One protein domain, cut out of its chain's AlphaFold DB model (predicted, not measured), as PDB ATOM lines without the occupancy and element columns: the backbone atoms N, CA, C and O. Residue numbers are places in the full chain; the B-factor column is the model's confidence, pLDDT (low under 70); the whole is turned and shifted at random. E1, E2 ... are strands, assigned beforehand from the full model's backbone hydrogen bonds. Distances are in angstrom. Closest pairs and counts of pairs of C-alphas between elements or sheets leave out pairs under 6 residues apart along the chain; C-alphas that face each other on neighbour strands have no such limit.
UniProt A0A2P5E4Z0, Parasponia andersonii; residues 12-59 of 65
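What this domain is: This is residues 12 to 59 of the 65 residues of a protein of Parasponia andersonii (UniProt A0A2P5E4Z0). Two small strand hairpins, E1 with E2 and E3 with E4, meet where E2 crosses over E4, with E1 on the far side of E2, away from the second hairpin. A long loop joins them, and its residues 27 to 33 stick out at one end of the longest axis, while residues 48 to 53, the turn of the second hairpin with one residue of each strand, stick out at the other. The printed part has 48 residues with no named helix and four named strands, E1 to E4, in two antiparallel two-stranded sheets. The class is all strand, though under half of the residues, 21 of 48, are in named elements. The whole is only just compact, close to loose, with a radius of gyration of the C-alphas of 11.5 A and spans of 33 by 25 by 18 A.

Where its parts are: E1, residues 12 to 15, begins at C-alpha 12 (185.934, 170.836, 149.182) and is 9.5 A long. E2, residues 18 to 22, is 13.1 A long. E3, residues 43 to 48, is 15.8 A long and begins at C-alpha 43 (179.138, 170.282, 138.113). E4, residues 53 to 58, is 16.8 A long and ends at C-alpha 58 (182.276, 173.509, 137.609).

How they stand to each other: E1 and E2 form an antiparallel hairpin at 149 degrees, with N 13 and O 20 within hydrogen-bond range at 2.8 A. The closest C-alphas of E2 and E4 are those of Leu 20 and Phe 56, 6.3 A apart. E3 and E4 form an antiparallel hairpin at 164 degrees, with N 46 and O 55 within range at 3.0 A. E1 is apart from E3 and E4; E2 and E3 are only just apart, 8.4 A at the closest.

The domain as a whole: The two C-alphas farthest apart, of Asp 29 and Thr 50, are 33.1 A apart. The printed part has no cut. The link from E2 to E3 is long, 20 residues. Residue 12 and residues 18 to 32 have pLDDT under 70.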
ATOM      1  N   THR A  12     185.141 171.206 150.364       67.81
ATOM      2  CA  THR A  12     185.934 170.836 149.182       67.81
ATOM      3  C   THR A  12     186.619 169.500 149.421       67.81
ATOM      4  O   THR A  12     187.385 169.354 150.371       67.81
ATOM      5  N   PHE A  13     186.357 168.533 148.547       70.94
ATOM      6  CA  PHE A  13     187.038 167.246 148.519       70.94
ATOM      7  C   PHE A  13     188.150 167.290 147.473       70.94
ATOM      8  O   PHE A  13     187.888 167.507 146.289       70.94
ATOM      9  N   HIS A  14     189.385 167.065 147.911       73.75
ATOM     10  CA  HIS A  14     190.536 166.894 147.028       73.75
ATOM     11  C   HIS A  14     190.677 165.406 146.679       73.75
ATOM     12  O   HIS A  14     190.929 164.583 147.559       73.75
ATOM     13  N   ILE A  15     190.476 165.051 145.407       74.88
ATOM     14  CA  ILE A  15     190.511 163.669 144.907       74.88
ATOM     15  C   ILE A  15     191.564 163.590 143.796       74.88
ATOM     16  O   ILE A  15     191.308 163.968 142.652       74.88
ATOM     17  N   GLY A  16     192.766 163.111 144.132       77.38
ATOM     18  CA  GLY A  16     193.916 163.193 143.225       77.38
ATOM     19  C   GLY A  16     194.223 164.652 142.867       77.38
ATOM     20  O   GLY A  16     194.350 165.480 143.764       77.38
ATOM     21  N   ASP A  17     194.273 164.968 141.568       76.94
ATOM     22  CA  ASP A  17     194.481 166.333 141.043       76.94
ATOM     23  C   ASP A  17     193.165 167.107 140.788       76.94
ATOM     24  O   ASP A  17     193.164 168.130 140.100       76.94
ATOM     25  N   ALA A  18     192.021 166.609 141.270       65.88
ATOM     26  CA  ALA A  18     190.708 167.217 141.059       65.88
ATOM     27  C   ALA A  18     190.077 167.717 142.368       65.88
ATOM     28  O   ALA A  18     190.277 167.136 143.435       65.88
ATOM     29  N   ASN A  19     189.257 168.767 142.260       66.19
ATOM     30  CA  ASN A  19     188.519 169.355 143.378       66.19
ATOM     31  C   ASN A  19     187.014 169.209 143.138       66.19
ATOM     32  O   ASN A  19     186.523 169.613 142.083       66.19
ATOM     33  N   LEU A  20     186.289 168.680 144.122       69.75
ATOM     34  CA  LEU A  20     184.827 168.671 144.146       69.75
ATOM     35  C   LEU A  20     184.335 169.569 145.278       69.75
ATOM     36  O   LEU A  20     184.641 169.313 146.442       69.75
ATOM     37  N   VAL A  21     183.564 170.603 144.940       66.94
ATOM     38  CA  VAL A  21     182.975 171.520 145.920       66.94
ATOM     39  C   VAL A  21     181.524 171.115 146.146       66.94
ATOM     40  O   VAL A  21     180.696 171.236 145.249       66.94
ATOM     41  N   ALA A  22     181.222 170.626 147.343       66.44
ATOM     42  CA  ALA A  22     179.885 170.203 147.727       66.44
ATOM     43  C   ALA A  22     179.207 171.252 148.612       66.44
ATOM     44  O   ALA A  22     179.822 171.829 149.519       66.44
ATOM     45  N   GLN A  23     177.917 171.456 148.352       65.19
ATOM     46  CA  GLN A  23     177.037 172.237 149.208       65.19
ATOM     47  C   GLN A  23     176.667 171.440 150.480       65.19
ATOM     48  O   GLN A  23     176.700 170.205 150.473       65.19
ATOM     49  N   PRO A  24     176.373 172.129 151.591       58.94
ATOM     50  CA  PRO A  24     176.473 171.567 152.937       58.94
ATOM     51  C   PRO A  24     175.360 170.592 153.351       58.94
ATOM     52  O   PRO A  24     175.495 169.954 154.395       58.94
ATOM     53  N   GLU A  25     174.284 170.406 152.581       62.56
ATOM     54  CA  GLU A  25     173.188 169.489 152.965       62.56
ATOM     55  C   GLU A  25     173.440 167.995 152.657       62.56
ATOM     56  O   GLU A  25     172.594 167.295 152.107       62.56
ATOM     57  N   SER A  26     174.588 167.463 153.088       57.91
ATOM     58  CA  SER A  26     174.906 166.032 152.987       57.91
ATOM     59  C   SER A  26     174.632 165.286 154.299       57.91
ATOM     60  O   SER A  26     175.235 165.583 155.328       57.91
ATOM     61  N   ASN A  27     173.790 164.253 154.264       56.62
ATOM     62  CA  ASN A  27     173.652 163.266 155.338       56.62
ATOM     63  C   ASN A  27     174.839 162.280 155.301       56.62
ATOM     64  O   ASN A  27     174.848 161.338 154.519       56.62
ATOM     65  N   MET A  28     175.865 162.518 156.122       55.47
ATOM     66  CA  MET A  28     177.087 161.693 156.216       55.47
ATOM     67  C   MET A  28     176.985 160.539 157.240       55.47
ATOM     68  O   MET A  28     177.970 160.220 157.894       55.47
ATOM     69  N   ASP A  29     175.813 159.925 157.421       58.94
ATOM     70  CA  ASP A  29     175.636 158.850 158.425       58.94
ATOM     71  C   ASP A  29     176.035 157.449 157.905       58.94
ATOM     72  O   ASP A  29     175.941 156.451 158.614       58.94
ATOM     73  N   ASP A  30     176.506 157.363 156.657       60.38
ATOM     74  CA  ASP A  30     177.037 156.137 156.063       60.38
ATOM     75  C   ASP A  30     178.568 156.058 156.219       60.38
ATOM     76  O   ASP A  30     179.263 157.067 156.062       60.38
ATOM     77  N   PRO A  31     179.146 154.854 156.416       66.94
ATOM     78  CA  PRO A  31     180.602 154.656 156.448       66.94
ATOM     79  C   PRO A  31     181.280 154.956 155.098       66.94
ATOM     80  O   PRO A  31     182.502 154.878 154.977       66.94
ATOM     81  N   VAL A  32     180.488 155.273 154.070       64.94
ATOM     82  CA  VAL A  32     180.916 155.616 152.720       64.94
ATOM     83  C   VAL A  32     180.496 157.049 152.418       64.94
ATOM     84  O   VAL A  32     179.321 157.403 152.487       64.94
ATOM     85  N   THR A  33     181.451 157.879 151.998       70.62
ATOM     86  CA  THR A  33     181.139 159.195 151.436       70.62
ATOM     87  C   THR A  33     180.513 159.022 150.052       70.62
ATOM     88  O   THR A  33     181.200 158.678 149.090       70.62
ATOM     89  N   THR A  34     179.205 159.257 149.950       72.81
ATOM     90  CA  THR A  34     178.455 159.142 148.691       72.81
ATOM     91  C   THR A  34     178.278 160.514 148.040       72.81
ATOM     92  O   THR A  34     177.727 161.428 148.646       72.81
ATOM     93  N   ILE A  35     178.713 160.657 146.782       75.56
ATOM     94  CA  ILE A  35     178.457 161.848 145.953       75.56
ATOM     95  C   ILE A  35     177.126 161.636 145.215       75.56
ATOM     96  O   ILE A  35     177.083 161.088 144.109       75.56
ATOM     97  N   GLY A  36     176.025 162.016 145.864       72.06
ATOM     98  CA  GLY A  36     174.665 161.894 145.334       72.06
ATOM     99  C   GLY A  36     174.265 163.053 144.420       72.06
ATOM    100  O   GLY A  36     175.008 164.013 144.256       72.06
ATOM    101  N   ALA A  37     173.063 162.982 143.838       71.19
ATOM    102  CA  ALA A  37     172.568 163.958 142.857       71.19
ATOM    103  C   ALA A  37     172.651 165.420 143.333       71.19
ATOM    104  O   ALA A  37     172.889 166.315 142.529       71.19
ATOM    105  N   TYR A  38     172.510 165.657 144.640       75.06
ATOM    106  CA  TYR A  38     172.620 166.991 145.217       75.06
ATOM    107  C   TYR A  38     174.039 167.570 145.098       75.06
ATOM    108  O   TYR A  38     174.227 168.705 144.670       75.06
ATOM    109  N   GLN A  39     175.057 166.764 145.406       73.06
ATOM    110  CA  GLN A  39     176.463 167.154 145.293       73.06
ATOM    111  C   GLN A  39     176.920 167.303 143.829       73.06
ATOM    112  O   GLN A  39     177.976 167.878 143.584       73.06
ATOM    113  N   GLN A  40     176.143 166.797 142.864       74.06
ATOM    114  CA  GLN A  40     176.433 166.900 141.427       74.06
ATOM    115  C   GLN A  40     175.888 168.193 140.790       74.06
ATOM    116  O   GLN A  40     176.195 168.474 139.635       74.06
ATOM    117  N   ILE A  41     175.093 168.994 141.510       79.44
ATOM    118  CA  ILE A  41     174.513 170.240 140.981       79.44
ATOM    119  C   ILE A  41     175.627 171.227 140.589       79.44
ATOM    120  O   ILE A  41     176.604 171.409 141.320       79.44
ATOM    121  N   ASN A  42     175.455 171.886 139.438       80.06
ATOM    122  CA  ASN A  42     176.407 172.844 138.857       80.06
ATOM    123  C   ASN A  42     177.822 172.277 138.661       80.06
ATOM    124  O   ASN A  42     178.825 172.996 138.718       80.06
ATOM    125  N   HIS A  43     177.906 170.966 138.448       80.62
ATOM    126  CA  HIS A  43     179.138 170.282 138.113       80.62
ATOM    127  C   HIS A  43     178.911 169.349 136.931       80.62
ATOM    128  O   HIS A  43     178.009 168.514 136.925       80.62
ATOM    129  N   ARG A  44     179.817 169.418 135.960       83.88
ATOM    130  CA  ARG A  44     179.976 168.377 134.956       83.88
ATOM    131  C   ARG A  44     180.863 167.278 135.511       83.88
ATOM    132  O   ARG A  44     182.028 167.517 135.840       83.88
ATOM    133  N   ILE A  45     180.321 166.068 135.573       85.44
ATOM    134  CA  ILE A  45     181.041 164.879 136.023       85.44
ATOM    135  C   ILE A  45     181.204 163.943 134.835       85.44
ATOM    136  O   ILE A  45     180.224 163.495 134.245       85.44
ATOM    137  N   ILE A  46     182.451 163.658 134.467       87.56
ATOM    138  CA  ILE A  46     182.775 162.805 133.321       87.56
ATOM    139  C   ILE A  46     183.543 161.593 133.822       87.56
ATOM    140  O   ILE A  46     184.607 161.738 134.427       87.56
ATOM    141  N   TYR A  47     183.022 160.404 133.526       86.94
ATOM    142  CA  TYR A  47     183.743 159.153 133.715       86.94
ATOM    143  C   TYR A  47     184.178 158.585 132.361       86.94
ATOM    144  O   TYR A  47     183.375 158.044 131.603       86.94
ATOM    145  N   ASP A  48     185.467 158.726 132.053       89.62
ATOM    146  CA  ASP A  48     186.091 158.113 130.884       89.62
ATOM    147  C   ASP A  48     186.382 156.638 131.193       89.62
ATOM    148  O   ASP A  48     187.338 156.310 131.901       89.62
ATOM    149  N   VAL A  49     185.545 155.743 130.663       91.31
ATOM    150  CA  VAL A  49     185.657 154.287 130.867       91.31
ATOM    151  C   VAL A  49     186.921 153.693 130.248       91.31
ATOM    152  O   VAL A  49     187.459 152.716 130.768       91.31
ATOM    153  N   THR A  50     187.419 154.281 129.158       94.00
ATOM    154  CA  THR A  50     188.602 153.793 128.444       94.00
ATOM    155  C   THR A  50     189.862 154.110 129.236       94.00
ATOM    156  O   THR A  50     190.724 153.251 129.405       94.00
ATOM    157  N   ARG A  51     189.958 155.334 129.761       91.31
ATOM    158  CA  ARG A  51     191.103 155.793 130.558       91.31
ATOM    159  C   ARG A  51     190.949 155.531 132.054       91.31
ATOM    160  O   ARG A  51     191.890 155.787 132.798       91.31
ATOM    161  N   LYS A  52     189.785 155.037 132.488       89.00
ATOM    162  CA  LYS A  52     189.406 154.854 133.899       89.00
ATOM    163  C   LYS A  52     189.625 156.132 134.714       89.00
ATOM    164  O   LYS A  52     190.181 156.093 135.809       89.00
ATOM    165  N   LYS A  53     189.223 157.276 134.153       88.06
ATOM    166  CA  LYS A  53     189.446 158.597 134.751       88.06
ATOM    167  C   LYS A  53     188.121 159.271 135.070       88.06
ATOM    168  O   LYS A  53     187.253 159.375 134.209       88.06
ATOM    169  N   LEU A  54     188.007 159.762 136.300       84.69
ATOM    170  CA  LEU A  54     186.907 160.605 136.751       84.69
ATOM    171  C   LEU A  54     187.365 162.068 136.750       84.69
ATOM    172  O   LEU A  54     188.445 162.377 137.255       84.69
ATOM    173  N   GLN A  55     186.569 162.959 136.165       86.00
ATOM    174  CA  GLN A  55     186.814 164.401 136.168       86.00
ATOM    175  C   GLN A  55     185.598 165.154 136.691       86.00
ATOM    176  O   GLN A  55     184.465 164.844 136.326       86.00
ATOM    177  N   PHE A  56     185.875 166.181 137.493       84.69
ATOM    178  CA  PHE A  56     184.902 167.130 138.016       84.69
ATOM    179  C   PHE A  56     185.220 168.507 137.439       84.69
ATOM    180  O   PHE A  56     186.372 168.946 137.476       84.69
ATOM    181  N   CYS A  57     184.223 169.180 136.874       82.00
ATOM    182  CA  CYS A  57     184.362 170.534 136.351       82.00
ATOM    183  C   CYS A  57     183.169 171.372 136.818       82.00
ATOM    184  O   CYS A  57     182.042 170.916 136.644       82.00
ATOM    185  N   PRO A  58     183.374 172.577 137.373       82.25
ATOM    186  CA  PRO A  58     182.276 173.509 137.609       82.25
ATOM    187  C   PRO A  58     181.581 173.848 136.284       82.25
ATOM    188  O   PRO A  58     182.255 174.119 135.289       82.25
ATOM    189  N   GLU A  59     180.252 173.826 136.262       82.19
ATOM    190  CA  GLU A  59     179.448 174.172 135.086       82.19
ATOM    191  C   GLU A  59     178.159 174.866 135.537       82.19
ATOM    192  O   GLU A  59     177.539 174.456 136.514       82.19
TER     193      GLU A  59